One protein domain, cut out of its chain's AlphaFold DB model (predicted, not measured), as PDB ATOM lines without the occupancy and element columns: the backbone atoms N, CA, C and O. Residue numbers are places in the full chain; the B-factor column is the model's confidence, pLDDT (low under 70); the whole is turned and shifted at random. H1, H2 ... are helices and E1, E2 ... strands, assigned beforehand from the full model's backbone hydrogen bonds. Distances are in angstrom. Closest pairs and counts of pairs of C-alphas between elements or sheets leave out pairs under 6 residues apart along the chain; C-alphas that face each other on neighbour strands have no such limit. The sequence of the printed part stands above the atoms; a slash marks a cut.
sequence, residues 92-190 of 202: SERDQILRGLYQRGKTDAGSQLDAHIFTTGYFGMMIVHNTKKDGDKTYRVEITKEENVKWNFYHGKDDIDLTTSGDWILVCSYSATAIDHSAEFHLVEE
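What this domain is: This is residues 92 to 190 of the 202 residues of the protein "EF-hand domain-containing protein" of Angiostrongylus costaricensis (UniProt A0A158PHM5). This is a small sandwich of two unequal sheets: a twisted four-stranded sheet, E1 E2 E5 E4, has the narrow two-stranded sheet E3 E6 over one face, partly covering it, with the strands of both running nearly along one line. The single helix H1 crosses the opposite face of the larger sheet. The printed part has 99 residues with one named helix and six named strands, in the order H1 E1 E2 E3 E4 E5 E6; both sheets are antiparallel and the class is mostly strand. The whole is compact, with a radius of gyration of the C-alphas of 12.9 A and spans of 39 by 30 by 21 A.

Where its parts are: Begin with the larger sheet: find C-alpha 115 at (28.011, -24.291, 10.034), where E1, residues 115 to 119, begins. Beside it are E2, residues 123 to 129, 20.1 A long, then E5, residues 168 to 176, 24.1 A, and E4, residues 149 to 153. The other sheet holds E3, residues 138 to 147, 26.6 A, and E6, residues 182 to 189, 23.3 A, which ends at C-alpha 189, (29.630, -35.787, 7.120). H1, residues 92 to 102, is 15.0 A long and starts at C-alpha 92, (19.005, -11.849, -2.408).

How they stand to each other: Look first at the hairpin E1 and E2, where N 116 and O 127 are 2.8 A apart, within hydrogen-bond range. Next, E2 pairs with E5 at N 126 and O 172, 2.9 A, and E5 with E4, also a hairpin, at N 152 and O 173, 2.8 A. This sheet is twisted, its C-alphas up to 4.2 A off the best plane; E5 bends by 53 degrees at residue 171. E3, which bends by 54 degrees at residue 144, pairs with E6 at N 142 and O 186, 2.9 A. The two sheets form a sandwich, face to face, with best planes 8 degrees apart; the closest C-alphas of E4 and E6 are those of Val 149 and Ala 183, 7.1 A. H1 and the larger sheet make two layers, a helix on one face of a sheet, at a height over the sheet of 8.7 A. On the local plane H1 stands at 63 degrees to E5, only just across the strands. The closest C-alphas of H1 and E5 are those of Asp 95 and Trp 168, 6.0 A. Every O i to N i+4 pair in H1 is within hydrogen-bond range. H1 is apart from E3 and E6.

The domain as a whole: The two C-alphas farthest apart, those of Gly 135 and Ile 179, are 40.3 A from each other. The printed part has no cut. The long links are H1 to E1, 12 residues, and E4 to E5, 14 residues. Mean pLDDT of the printed part is 79.1; look for values under 70 at residues 92 to 96, 110 to 112, 121, 132 to 136, 154 and 163 to 166.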
ATOM      1  N   SER A  92      18.008 -12.751  -2.993       65.00
ATOM      2  CA  SER A  92      19.005 -11.849  -2.408       65.00
ATOM      3  C   SER A  92      18.640 -11.396  -0.993       65.00
ATOM      4  O   SER A  92      19.536 -11.273  -0.163       65.00
ATOM      5  N   GLU A  93      17.366 -11.125  -0.714       64.31
ATOM      6  CA  GLU A  93      16.905 -10.734   0.627       64.31
ATOM      7  C   GLU A  93      16.997 -11.903   1.602       64.31
ATOM      8  O   GLU A  93      17.489 -11.739   2.717       64.31
ATOM      9  N   ARG A  94      16.615 -13.100   1.149       65.12
ATOM     10  CA  ARG A  94      16.786 -14.335   1.916       65.12
ATOM     11  C   ARG A  94      18.249 -14.557   2.286       65.12
ATOM     12  O   ARG A  94      18.559 -14.779   3.450       65.12
ATOM     13  N   ASP A  95      19.154 -14.447   1.316       68.31
ATOM     14  CA  ASP A  95      20.584 -14.660   1.541       68.31
ATOM     15  C   ASP A  95      21.165 -13.596   2.502       68.31
ATOM     16  O   ASP A  95      22.003 -13.915   3.345       68.31
ATOM     17  N   GLN A  96      20.682 -12.346   2.458       67.44
ATOM     18  CA  GLN A  96      21.055 -11.305   3.430       67.44
ATOM     19  C   GLN A  96      20.582 -11.630   4.853       67.44
ATOM     20  O   GLN A  96      21.346 -11.448   5.803       67.44
ATOM     21  N   ILE A  97      19.351 -12.125   5.004       72.06
ATOM     22  CA  ILE A  97      18.793 -12.544   6.296       72.06
ATOM     23  C   ILE A  97      19.593 -13.720   6.862       72.06
ATOM     24  O   ILE A  97      20.053 -13.651   8.003       72.06
ATOM     25  N   LEU A  98      19.822 -14.759   6.054       73.94
ATOM     26  CA  LEU A  98      20.593 -15.936   6.458       73.94
ATOM     27  C   LEU A  98      22.019 -15.556   6.851       73.94
ATOM     28  O   LEU A  98      22.479 -15.957   7.913       73.94
ATOM     29  N   ARG A  99      22.688 -14.702   6.070       79.50
ATOM     30  CA  ARG A  99      24.014 -14.172   6.415       79.50
ATOM     31  C   ARG A  99      24.010 -13.404   7.740       79.50
ATOM     32  O   ARG A  99      24.938 -13.544   8.533       79.50
ATOM     33  N   GLY A 100      22.992 -12.579   7.984       73.31
ATOM     34  CA  GLY A 100      22.871 -11.813   9.226       73.31
ATOM     35  C   GLY A 100      22.677 -12.706  10.453       73.31
ATOM     36  O   GLY A 100      23.281 -12.461  11.497       73.31
ATOM     37  N   LEU A 101      21.865 -13.757  10.326       73.06
ATOM     38  CA  LEU A 101      21.626 -14.743  11.383       73.06
ATOM     39  C   LEU A 101      22.836 -15.648  11.606       73.06
ATOM     40  O   LEU A 101      23.213 -15.890  12.749       73.06
ATOM     41  N   TYR A 102      23.496 -16.060  10.528       82.31
ATOM     42  CA  TYR A 102      24.729 -16.835  10.557       82.31
ATOM     43  C   TYR A 102      25.804 -16.162  11.414       82.31
ATOM     44  O   TYR A 102      26.342 -16.771  12.331       82.31
ATOM     45  N   GLN A 103      26.047 -14.867  11.188       80.44
ATOM     46  CA  GLN A 103      27.034 -14.082  11.942       80.44
ATOM     47  C   GLN A 103      26.703 -13.939  13.435       80.44
ATOM     48  O   GLN A 103      27.578 -13.589  14.224       80.44
ATOM     49  N   ARG A 104      25.442 -14.160  13.822       80.31
ATOM     50  CA  ARG A 104      24.976 -14.127  15.218       80.31
ATOM     51  C   ARG A 104      24.920 -15.518  15.848       80.31
ATOM     52  O   ARG A 104      24.803 -15.617  17.067       80.31
ATOM     53  N   GLY A 105      24.944 -16.570  15.033       80.75
ATOM     54  CA  GLY A 105      24.984 -17.951  15.482       80.75
ATOM     55  C   GLY A 105      26.345 -18.317  16.061       80.75
ATOM     56  O   GLY A 105      27.347 -17.639  15.841       80.75
ATOM     57  N   LYS A 106      26.384 -19.407  16.821       89.94
ATOM     58  CA  LYS A 106      27.634 -20.005  17.293       89.94
ATOM     59  C   LYS A 106      28.110 -21.017  16.266       89.94
ATOM     60  O   LYS A 106      27.299 -21.794  15.771       89.94
ATOM     61  N   THR A 107      29.404 -21.028  15.975       90.06
ATOM     62  CA  THR A 107      30.000 -22.045  15.107       90.06
ATOM     63  C   THR A 107      29.765 -23.436  15.693       90.06
ATOM     64  O   THR A 107      29.994 -23.659  16.886       90.06
ATOM     65  N   ASP A 108      29.313 -24.360  14.854       86.50
ATOM     66  CA  ASP A 108      29.204 -25.768  15.198       86.50
ATOM     67  C   ASP A 108      30.599 -26.405  15.186       86.50
ATOM     68  O   ASP A 108      31.156 -26.708  14.134       86.50
ATOM     69  N   ALA A 109      31.172 -26.611  16.371       77.38
ATOM     70  CA  ALA A 109      32.488 -27.233  16.512       77.38
ATOM     71  C   ALA A 109      32.510 -28.720  16.109       77.38
ATOM     72  O   ALA A 109      33.594 -29.279  15.938       77.38
ATOM     73  N   GLY A 110      31.341 -29.362  15.989       68.75
ATOM     74  CA  GLY A 110      31.208 -30.747  15.535       68.75
ATOM     75  C   GLY A 110      31.261 -30.898  14.015       68.75
ATOM     76  O   GLY A 110      31.502 -32.000  13.526       68.75
ATOM     77  N   SER A 111      31.085 -29.805  13.266       67.12
ATOM     78  CA  SER A 111      31.062 -29.841  11.808       67.12
ATOM     79  C   SER A 111      32.438 -29.579  11.195       67.12
ATOM     80  O   SER A 111      33.205 -28.733  11.653       67.12
ATOM     81  N   GLN A 112      32.742 -30.278  10.098       67.81
ATOM     82  CA  GLN A 112      33.881 -29.935   9.233       67.81
ATOM     83  C   GLN A 112      33.573 -28.761   8.288       67.81
ATOM     84  O   GLN A 112      34.464 -28.272   7.583       67.81
ATOM     85  N   LEU A 113      32.316 -28.314   8.266       73.31
ATOM     86  CA  LEU A 113      31.852 -27.157   7.520       73.31
ATOM     87  C   LEU A 113      31.711 -25.943   8.429       73.31
ATOM     88  O   LEU A 113      31.556 -26.053   9.642       73.31
ATOM     89  N   ASP A 114      31.719 -24.768   7.806       81.50
ATOM     90  CA  ASP A 114      31.437 -23.502   8.476       81.50
ATOM     91  C   ASP A 114      29.913 -23.399   8.707       81.50
ATOM     92  O   ASP A 114      29.185 -22.681   8.022       81.50
ATOM     93  N   ALA A 115      29.402 -24.245   9.606       88.69
ATOM     94  CA  ALA A 115      28.011 -24.291  10.034       88.69
ATOM     95  C   ALA A 115      27.851 -23.461  11.309       88.69
ATOM     96  O   ALA A 115      28.675 -23.527  12.221       88.69
ATOM     97  N   HIS A 116      26.800 -22.650  11.373       92.31
ATOM     98  CA  HIS A 116      26.481 -21.833  12.537       92.31
ATOM     99  C   HIS A 116      25.076 -22.140  13.029       92.31
ATOM    100  O   HIS A 116      24.117 -22.188  12.256       92.31
ATOM    101  N   ILE A 117      24.960 -22.300  14.342       90.38
ATOM    102  CA  ILE A 117      23.711 -22.567  15.030       90.38
ATOM    103  C   ILE A 117      23.291 -21.295  15.757       90.38
ATOM    104  O   ILE A 117      23.917 -20.852  16.725       90.38
ATOM    105  N   PHE A 118      22.212 -20.692  15.280       80.81
ATOM    106  CA  PHE A 118      21.562 -19.577  15.946       80.81
ATOM    107  C   PHE A 118      20.453 -20.124  16.845       80.81
ATOM    108  O   PHE A 118      19.576 -20.841  16.375       80.81
ATOM    109  N   THR A 119      20.496 -19.806  18.138       77.88
ATOM    110  CA  THR A 119      19.512 -20.261  19.131       77.88
ATOM    111  C   THR A 119      18.961 -19.088  19.924       77.88
ATOM    112  O   THR A 119      19.635 -18.080  20.146       77.88
ATOM    113  N   THR A 120      17.717 -19.232  20.359       76.12
ATOM    114  CA  THR A 120      17.005 -18.306  21.241       76.12
ATOM    115  C   THR A 120      16.316 -19.098  22.353       76.12
ATOM    116  O   THR A 120      16.494 -20.306  22.457       76.12
ATOM    117  N   GLY A 121      15.505 -18.434  23.181       69.69
ATOM    118  CA  GLY A 121      14.709 -19.106  24.211       69.69
ATOM    119  C   GLY A 121      13.477 -19.863  23.701       69.69
ATOM    120  O   GLY A 121      12.728 -20.364  24.531       69.69
ATOM    121  N   TYR A 122      13.208 -19.902  22.392       74.69
ATOM    122  CA  TYR A 122      12.021 -20.582  21.848       74.69
ATOM    123  C   TYR A 122      12.188 -21.131  20.423       74.69
ATOM    124  O   TYR A 122      11.274 -21.763  19.901       74.69
ATOM    125  N   PHE A 123      13.327 -20.906  19.769       80.25
ATOM    126  CA  PHE A 123      13.646 -21.510  18.477       80.25
ATOM    127  C   PHE A 123      15.153 -21.565  18.251       80.25
ATOM    128  O   PHE A 123      15.907 -20.761  18.812       80.25
ATOM    129  N   GLY A 124      15.575 -22.447  17.355       75.50
ATOM    130  CA  GLY A 124      16.930 -22.454  16.829       75.50
ATOM    131  C   GLY A 124      16.982 -22.876  15.370       75.50
ATOM    132  O   GLY A 124      16.012 -23.377  14.809       75.50
ATOM    133  N   MET A 125      18.116 -22.618  14.733       84.38
ATOM    134  CA  MET A 125      18.340 -22.899  13.321       84.38
ATOM    135  C   MET A 125      19.813 -23.115  13.018       84.38
ATOM    136  O   MET A 125      20.679 -22.503  13.644       84.38
ATOM    137  N   MET A 126      20.070 -23.951  12.018       88.50
ATOM    138  CA  MET A 126      21.399 -24.224  11.490       88.50
ATOM    139  C   MET A 126      21.537 -23.646  10.091       88.50
ATOM    140  O   MET A 126      20.757 -23.957   9.188       88.50
ATOM    141  N   ILE A 127      22.558 -22.811   9.921       87.12
ATOM    142  CA  ILE A 127      22.872 -22.144   8.664       87.12
ATOM    143  C   ILE A 127      24.290 -22.530   8.263       87.12
ATOM    144  O   ILE A 127      25.224 -22.383   9.049       87.12
ATOM    145  N   VAL A 128      24.452 -22.992   7.030       87.62
ATOM    146  CA  VAL A 128      25.748 -23.351   6.455       87.62
ATOM    147  C   VAL A 128      26.153 -22.298   5.439       87.62
ATOM    148  O   VAL A 128      25.360 -21.917   4.573       87.62
ATOM    149  N   HIS A 129      27.403 -21.847   5.531       86.94
ATOM    150  CA  HIS A 129      28.033 -21.056   4.484       86.94
ATOM    151  C   HIS A 129      28.776 -21.988   3.525       86.94
ATOM    152  O   HIS A 129      29.876 -22.473   3.815       86.94
ATOM    153  N   ASN A 130      28.173 -22.252   2.369       77.88
ATOM    154  CA  ASN A 130      28.735 -23.150   1.370       77.88
ATOM    155  C   ASN A 130      29.840 -22.452   0.557       77.88
ATOM    156  O   ASN A 130      29.639 -22.008  -0.572       77.88
ATOM    157  N   THR A 131      31.027 -22.335   1.153       71.62
ATOM    158  CA  THR A 131      32.216 -21.755   0.496       71.62
ATOM    159  C   THR A 131      33.015 -22.766  -0.316       71.62
ATOM    160  O   THR A 131      33.779 -22.380  -1.203       71.62
ATOM    161  N   LYS A 132      32.856 -24.059  -0.017       62.91
ATOM    162  CA  LYS A 132      33.610 -25.151  -0.629       62.91
ATOM    163  C   LYS A 132      32.657 -26.025  -1.427       62.91
ATOM    164  O   LYS A 132      31.978 -26.879  -0.872       62.91
ATOM    165  N   LYS A 133      32.659 -25.846  -2.747       59.00
ATOM    166  CA  LYS A 133      32.007 -26.761  -3.695       59.00
ATOM    167  C   LYS A 133      32.815 -28.060  -3.853       59.00
ATOM    168  O   LYS A 133      33.161 -28.425  -4.972       59.00
ATOM    169  N   ASP A 134      33.172 -28.716  -2.749       54.91
ATOM    170  CA  ASP A 134      33.742 -30.067  -2.793       54.91
ATOM    171  C   ASP A 134      32.576 -31.039  -2.991       54.91
ATOM    172  O   ASP A 134      31.907 -31.462  -2.051       54.91
ATOM    173  N   GLY A 135      32.250 -31.253  -4.263       58.88
ATOM    174  CA  GLY A 135      30.949 -31.739  -4.698       58.88
ATOM    175  C   GLY A 135      30.768 -33.248  -4.731       58.88
ATOM    176  O   GLY A 135      30.377 -33.739  -5.774       58.88
ATOM    177  N   ASP A 136      31.018 -33.953  -3.628       66.69
ATOM    178  CA  ASP A 136      30.685 -35.392  -3.523       66.69
ATOM    179  C   ASP A 136      30.393 -35.856  -2.080       66.69
ATOM    180  O   ASP A 136      30.410 -37.047  -1.781       66.69
ATOM    181  N   LYS A 137      30.158 -34.923  -1.149       79.25
ATOM    182  CA  LYS A 137      29.903 -35.250   0.262       79.25
ATOM    183  C   LYS A 137      28.439 -35.032   0.609       79.25
ATOM    184  O   LYS A 137      27.929 -33.930   0.405       79.25
ATOM    185  N   THR A 138      27.810 -36.049   1.185       84.75
ATOM    186  CA  THR A 138      26.505 -35.930   1.835       84.75
ATOM    187  C   THR A 138      26.686 -35.685   3.326       84.75
ATOM    188  O   THR A 138      27.703 -36.037   3.936       84.75
ATOM    189  N   TYR A 139      25.708 -35.002   3.909       86.38
ATOM    190  CA  TYR A 139      25.714 -34.642   5.318       86.38
ATOM    191  C   TYR A 139      24.405 -35.052   5.975       86.38
ATOM    192  O   TYR A 139      23.365 -35.150   5.332       86.38
ATOM    193  N   ARG A 140      24.448 -35.208   7.291       90.06
ATOM    194  CA  ARG A 140      23.285 -35.484   8.126       90.06
ATOM    195  C   ARG A 140      23.247 -34.542   9.316       90.06
ATOM    196  O   ARG A 140      24.284 -34.180   9.873       90.06
ATOM    197  N   VAL A 141      22.042 -34.197   9.755       90.75
ATOM    198  CA  VAL A 141      21.824 -33.570  11.061       90.75
ATOM    199  C   VAL A 141      21.794 -34.653  12.140       90.75
ATOM    200  O   VAL A 141      20.838 -35.425  12.256       90.75
ATOM    201  N   GLU A 142      22.837 -34.698  12.962       91.88
ATOM    202  CA  GLU A 142      22.890 -35.526  14.163       91.88
ATOM    203  C   GLU A 142      22.305 -34.749  15.343       91.88
ATOM    204  O   GLU A 142      22.783 -33.670  15.674       91.88
ATOM    205  N   ILE A 143      21.273 -35.293  15.988       92.19
ATOM    206  CA  ILE A 143      20.643 -34.688  17.168       92.19
ATOM    207  C   ILE A 143      21.144 -35.439  18.398       92.19
ATOM    208  O   ILE A 143      20.870 -36.627  18.558       92.19
ATOM    209  N   THR A 144      21.882 -34.747  19.258       92.19
ATOM    210  CA  THR A 144      22.467 -35.301  20.486       92.19
ATOM    211  C   THR A 144      21.574 -35.073  21.700       92.19
ATOM    212  O   THR A 144      21.634 -35.844  22.659       92.19
ATOM    213  N   LYS A 145      20.707 -34.055  21.652       93.19
ATOM    214  CA  LYS A 145      19.707 -33.785  22.685       93.19
ATOM    215  C   LYS A 145      18.416 -33.250  22.073       93.19
ATOM    216  O   LYS A 145      18.460 -32.316  21.278       93.19
ATOM    217  N   GLU A 146      17.283 -33.814  22.486       94.88
ATOM    218  CA  GLU A 146      15.945 -33.423  22.033       94.88
ATOM    219  C   GLU A 146      14.947 -33.475  23.195       94.88
ATOM    220  O   GLU A 146      14.564 -34.549  23.654       94.88
ATOM    221  N   GLU A 147      14.531 -32.307  23.681       94.56
ATOM    222  CA  GLU A 147      13.544 -32.156  24.752       94.56
ATOM    223  C   GLU A 147      12.609 -30.993  24.406       94.56
ATOM    224  O   GLU A 147      13.062 -29.859  24.249       94.56
ATOM    225  N   ASN A 148      11.304 -31.262  24.298       87.81
ATOM    226  CA  ASN A 148      10.261 -30.260  24.038       87.81
ATOM    227  C   ASN A 148      10.541 -29.361  22.820       87.81
ATOM    228  O   ASN A 148      10.450 -28.133  22.900       87.81
ATOM    229  N   VAL A 149      10.885 -29.967  21.683       82.06
ATOM    230  CA  VAL A 149      11.102 -29.248  20.423       82.06
ATOM    231  C   VAL A 149      10.336 -29.886  19.268       82.06
ATOM    232  O   VAL A 149      10.080 -31.086  19.252       82.06
ATOM    233  N   LYS A 150       9.970 -29.064  18.285       78.94
ATOM    234  CA  LYS A 150       9.403 -29.468  16.996       78.94
ATOM    235  C   LYS A 150      10.365 -29.054  15.890       78.94
ATOM    236  O   LYS A 150      10.640 -27.864  15.743       78.94
ATOM    237  N   TRP A 151      10.846 -30.021  15.118       77.62
ATOM    238  CA  TRP A 151      11.815 -29.808  14.043       77.62
ATOM    239  C   TRP A 151      11.173 -29.467  12.697       77.62
ATOM    240  O   TRP A 151      10.046 -29.866  12.405       77.62
ATOM    241  N   ASN A 152      11.941 -28.778  11.859       75.50
ATOM    242  CA  ASN A 152      11.691 -28.559  10.443       75.50
ATOM    243  C   ASN A 152      13.002 -28.768   9.662       75.50
ATOM    244  O   ASN A 152      14.002 -28.095   9.925       75.50
ATOM    245  N   PHE A 153      13.002 -29.711   8.718       74.25
ATOM    246  CA  PHE A 153      14.166 -30.080   7.908       74.25
ATOM    247  C   PHE A 153      13.931 -29.677   6.453       74.25
ATOM    248  O   PHE A 153      13.144 -30.307   5.751       74.25
ATOM    249  N   TYR A 154      14.625 -28.639   5.987       68.25
ATOM    250  CA  TYR A 154      14.391 -28.065   4.656       68.25
ATOM    251  C   TYR A 154      15.066 -28.855   3.532       68.25
ATOM    252  O   TYR A 154      14.639 -28.779   2.383       68.25
ATOM    253  N   HIS A 155      16.106 -29.616   3.872       71.62
ATOM    254  CA  HIS A 155      16.882 -30.431   2.936       71.62
ATOM    255  C   HIS A 155      16.876 -31.917   3.314       71.62
ATOM    256  O   HIS A 155      17.757 -32.657   2.899       71.62
ATOM    257  N   GLY A 156      15.893 -32.345   4.112       73.25
ATOM    258  CA  GLY A 156      15.927 -33.651   4.763       73.25
ATOM    259  C   GLY A 156      16.814 -33.654   6.010       73.25
ATOM    260  O   GLY A 156      17.473 -32.666   6.342       73.25
ATOM    261  N   LYS A 157      16.748 -34.755   6.759       81.50
ATOM    262  CA  LYS A 157      17.582 -34.978   7.947       81.50
ATOM    263  C   LYS A 157      18.909 -35.647   7.579       81.50
ATOM    264  O   LYS A 157      19.932 -35.293   8.161       81.50
ATOM    265  N   ASP A 158      18.850 -36.568   6.626       85.06
ATOM    266  CA  ASP A 158      19.944 -37.378   6.092       85.06
ATOM    267  C   ASP A 158      20.162 -37.014   4.606       85.06
ATOM    268  O   ASP A 158      19.323 -36.312   4.029       85.06
ATOM    269  N   ASP A 159      21.261 -37.469   3.996       81.12
ATOM    270  CA  ASP A 159      21.566 -37.292   2.562       81.12
ATOM    271  C   ASP A 159      21.569 -35.825   2.066       81.12
ATOM    272  O   ASP A 159      21.214 -35.515   0.923       81.12
ATOM    273  N   ILE A 160      21.972 -34.879   2.919       80.31
ATOM    274  CA  ILE A 160      21.941 -33.444   2.613       80.31
ATOM    275  C   ILE A 160      23.054 -33.102   1.617       80.31
ATOM    276  O   ILE A 160      24.230 -33.000   1.980       80.31
ATOM    277  N   ASP A 161      22.665 -32.852   0.367       76.00
ATOM    278  CA  ASP A 161      23.551 -32.343  -0.678       76.00
ATOM    279  C   ASP A 161      23.572 -30.807  -0.695       76.00
ATOM    280  O   ASP A 161      22.649 -30.126  -1.156       76.00
ATOM    281  N   LEU A 162      24.686 -30.247  -0.228       72.88
ATOM    282  CA  LEU A 162      24.890 -28.803  -0.153       72.88
ATOM    283  C   LEU A 162      25.205 -28.166  -1.515       72.88
ATOM    284  O   LEU A 162      25.090 -26.949  -1.650       72.88
ATOM    285  N   THR A 163      25.578 -28.935  -2.542       68.31
ATOM    286  CA  THR A 163      25.966 -28.403  -3.862       68.31
ATOM    287  C   THR A 163      24.793 -27.832  -4.654       68.31
ATOM    288  O   THR A 163      24.969 -26.941  -5.490       68.31
ATOM    289  N   THR A 164      23.588 -28.317  -4.367       61.22
ATOM    290  CA  THR A 164      22.344 -27.931  -5.044       61.22
ATOM    291  C   THR A 164      21.779 -26.602  -4.545       61.22
ATOM    292  O   THR A 164      20.917 -25.998  -5.188       61.22
ATOM    293  N   SER A 165      22.281 -26.116  -3.410       60.22
ATOM    294  CA  SER A 165      21.730 -24.986  -2.674       60.22
ATOM    295  C   SER A 165      22.727 -23.820  -2.674       60.22
ATOM    296  O   SER A 165      23.933 -24.021  -2.748       60.22
ATOM    297  N   GLY A 166      22.225 -22.579  -2.714       67.06
ATOM    298  CA  GLY A 166      23.055 -21.370  -2.867       67.06
ATOM    299  C   GLY A 166      24.112 -21.164  -1.769       67.06
ATOM    300  O   GLY A 166      24.265 -21.984  -0.878       67.06
ATOM    301  N   ASP A 167      24.818 -20.030  -1.800       78.06
ATOM    302  CA  ASP A 167      25.953 -19.769  -0.892       78.06
ATOM    303  C   ASP A 167      25.590 -19.855   0.607       78.06
ATOM    304  O   ASP A 167      26.425 -20.233   1.427       78.06
ATOM    305  N   TRP A 168      24.341 -19.534   0.965       80.44
ATOM    306  CA  TRP A 168      23.803 -19.649   2.322       80.44
ATOM    307  C   TRP A 168      22.651 -20.646   2.341       80.44
ATOM    308  O   TRP A 168      21.662 -20.471   1.623       80.44
ATOM    309  N   ILE A 169      22.767 -21.670   3.181       80.81
ATOM    310  CA  ILE A 169      21.830 -22.793   3.222       80.81
ATOM    311  C   ILE A 169      21.243 -22.888   4.625       80.81
ATOM    312  O   ILE A 169      21.982 -23.004   5.600       80.81
ATOM    313  N   LEU A 170      19.916 -22.834   4.728       81.12
ATOM    314  CA  LEU A 170      19.196 -23.143   5.961       81.12
ATOM    315  C   LEU A 170      18.945 -24.648   5.991       81.12
ATOM    316  O   LEU A 170      18.116 -25.137   5.235       81.12
ATOM    317  N   VAL A 171      19.656 -25.374   6.848       84.50
ATOM    318  CA  VAL A 171      19.594 -26.843   6.881       84.50
ATOM    319  C   VAL A 171      18.350 -27.309   7.631       84.50
ATOM    320  O   VAL A 171      17.495 -28.012   7.090       84.50
ATOM    321  N   CYS A 172      18.223 -26.870   8.880       80.25
ATOM    322  CA  CYS A 172      17.099 -27.202   9.739       80.25
ATOM    323  C   CYS A 172      16.791 -26.061  10.709       80.25
ATOM    324  O   CYS A 172      17.622 -25.185  10.980       80.25
ATOM    325  N   SER A 173      15.577 -26.086  11.243       82.62
ATOM    326  CA  SER A 173      15.151 -25.261  12.364       82.62
ATOM    327  C   SER A 173      14.357 -26.093  13.367       82.62
ATOM    328  O   SER A 173      13.857 -27.170  13.046       82.62
ATOM    329  N   TYR A 174      14.249 -25.603  14.596       80.12
ATOM    330  CA  TYR A 174      13.321 -26.133  15.585       80.12
ATOM    331  C   TYR A 174      12.583 -24.998  16.285       80.12
ATOM    332  O   TYR A 174      13.101 -23.889  16.410       80.12
ATOM    333  N   SER A 175      11.389 -25.301  16.781       78.31
ATOM    334  CA  SER A 175      10.620 -24.451  17.693       78.31
ATOM    335  C   SER A 175      10.416 -25.171  19.021       78.31
ATOM    336  O   SER A 175      10.170 -26.374  19.035       78.31
ATOM    337  N   ALA A 176      10.521 -24.452  20.133       70.50
ATOM    338  CA  ALA A 176      10.222 -24.975  21.457       70.50
ATOM    339  C   ALA A 176       8.721 -25.263  21.591       70.50
ATOM    340  O   ALA A 176       7.888 -24.449  21.194       70.50
ATOM    341  N   THR A 177       8.373 -26.406  22.175       71.50
ATOM    342  CA  THR A 177       6.992 -26.776  22.520       71.50
ATOM    343  C   THR A 177       6.689 -26.566  24.004       71.50
ATOM    344  O   THR A 177       5.524 -26.587  24.396       71.50
ATOM    345  N   ALA A 178       7.715 -26.313  24.825       71.75
ATOM    346  CA  ALA A 178       7.601 -25.955  26.237       71.75
ATOM    347  C   ALA A 178       8.733 -25.005  26.673       71.75
ATOM    348  O   ALA A 178       9.720 -24.812  25.962       71.75
ATOM    349  N   ILE A 179       8.591 -24.405  27.860       77.06
ATOM    350  CA  ILE A 179       9.557 -23.437  28.416       77.06
ATOM    351  C   ILE A 179      10.925 -24.093  28.665       77.06
ATOM    352  O   ILE A 179      11.962 -23.493  28.392       77.06
ATOM    353  N   ASP A 180      10.933 -25.329  29.154       86.00
ATOM    354  CA  ASP A 180      12.109 -26.130  29.500       86.00
ATOM    355  C   ASP A 180      12.654 -26.946  28.313       86.00
ATOM    356  O   ASP A 180      13.122 -28.069  28.476       86.00
ATOM    357  N   HIS A 181      12.587 -26.392  27.102       84.75
ATOM    358  CA  HIS A 181      13.123 -27.047  25.914       84.75
ATOM    359  C   HIS A 181      14.655 -27.116  25.900       84.75
ATOM    360  O   HIS A 181      15.362 -26.259  26.438       84.75
ATOM    361  N   SER A 182      15.169 -28.127  25.210       90.12
ATOM    362  CA  SER A 182      16.592 -28.284  24.954       90.12
ATOM    363  C   SER A 182      16.812 -28.988  23.623       90.12
ATOM    364  O   SER A 182      16.264 -30.061  23.382       90.12
ATOM    365  N   ALA A 183      17.671 -28.416  22.782       91.44
ATOM    366  CA  ALA A 183      18.107 -29.039  21.539       91.44
ATOM    367  C   ALA A 183      19.616 -28.870  21.355       91.44
ATOM    368  O   ALA A 183      20.125 -27.748  21.361       91.44
ATOM    369  N   GLU A 184      20.313 -29.985  21.167       91.62
ATOM    370  CA  GLU A 184      21.722 -30.035  20.769       91.62
ATOM    371  C   GLU A 184      21.829 -30.898  19.515       91.62
ATOM    372  O   GLU A 184      21.225 -31.969  19.430       91.62
ATOM    373  N   PHE A 185      22.518 -30.379  18.504       92.06
ATOM    374  CA  PHE A 185      22.544 -30.962  17.173       92.06
ATOM    375  C   PHE A 185      23.738 -30.439  16.384       92.06
ATOM    376  O   PHE A 185      24.175 -29.305  16.586       92.06
ATOM    377  N   HIS A 186      24.241 -31.274  15.483       91.44
ATOM    378  CA  HIS A 186      25.472 -31.061  14.735       91.44
ATOM    379  C   HIS A 186      25.297 -31.484  13.280       91.44
ATOM    380  O   HIS A 186      24.518 -32.391  12.976       91.44
ATOM    381  N   LEU A 187      26.034 -30.841  12.377       89.50
ATOM    382  CA  LEU A 187      26.102 -31.265  10.981       89.50
ATOM    383  C   LEU A 187      27.300 -32.192  10.779       89.50
ATOM    384  O   LEU A 187      28.448 -31.738  10.809       89.50
ATOM    385  N   VAL A 188      27.029 -33.469  10.532       89.50
ATOM    386  CA  VAL A 188      28.048 -34.511  10.371       89.50
ATOM    387  C   VAL A 188      28.153 -34.955   8.913       89.50
ATOM    388  O   VAL A 188      27.147 -35.058   8.218       89.50
ATOM    389  N   GLU A 189      29.377 -35.187   8.438       87.31
ATOM    390  CA  GLU A 189      29.630 -35.787   7.120       87.31
ATOM    391  C   GLU A 189      29.291 -37.278   7.169       87.31
ATOM    392  O   GLU A 189      29.699 -37.979   8.102       87.31
ATOM    393  N   GLU A 190      28.554 -37.764   6.177       82.56
ATOM    394  CA  GLU A 190      28.253 -39.185   6.075       82.56
ATOM    395  C   GLU A 190      29.428 -39.946   5.452       82.56
ATOM    396  O   GLU A 190      30.078 -39.460   4.522       82.56
TER     397      GLU A 190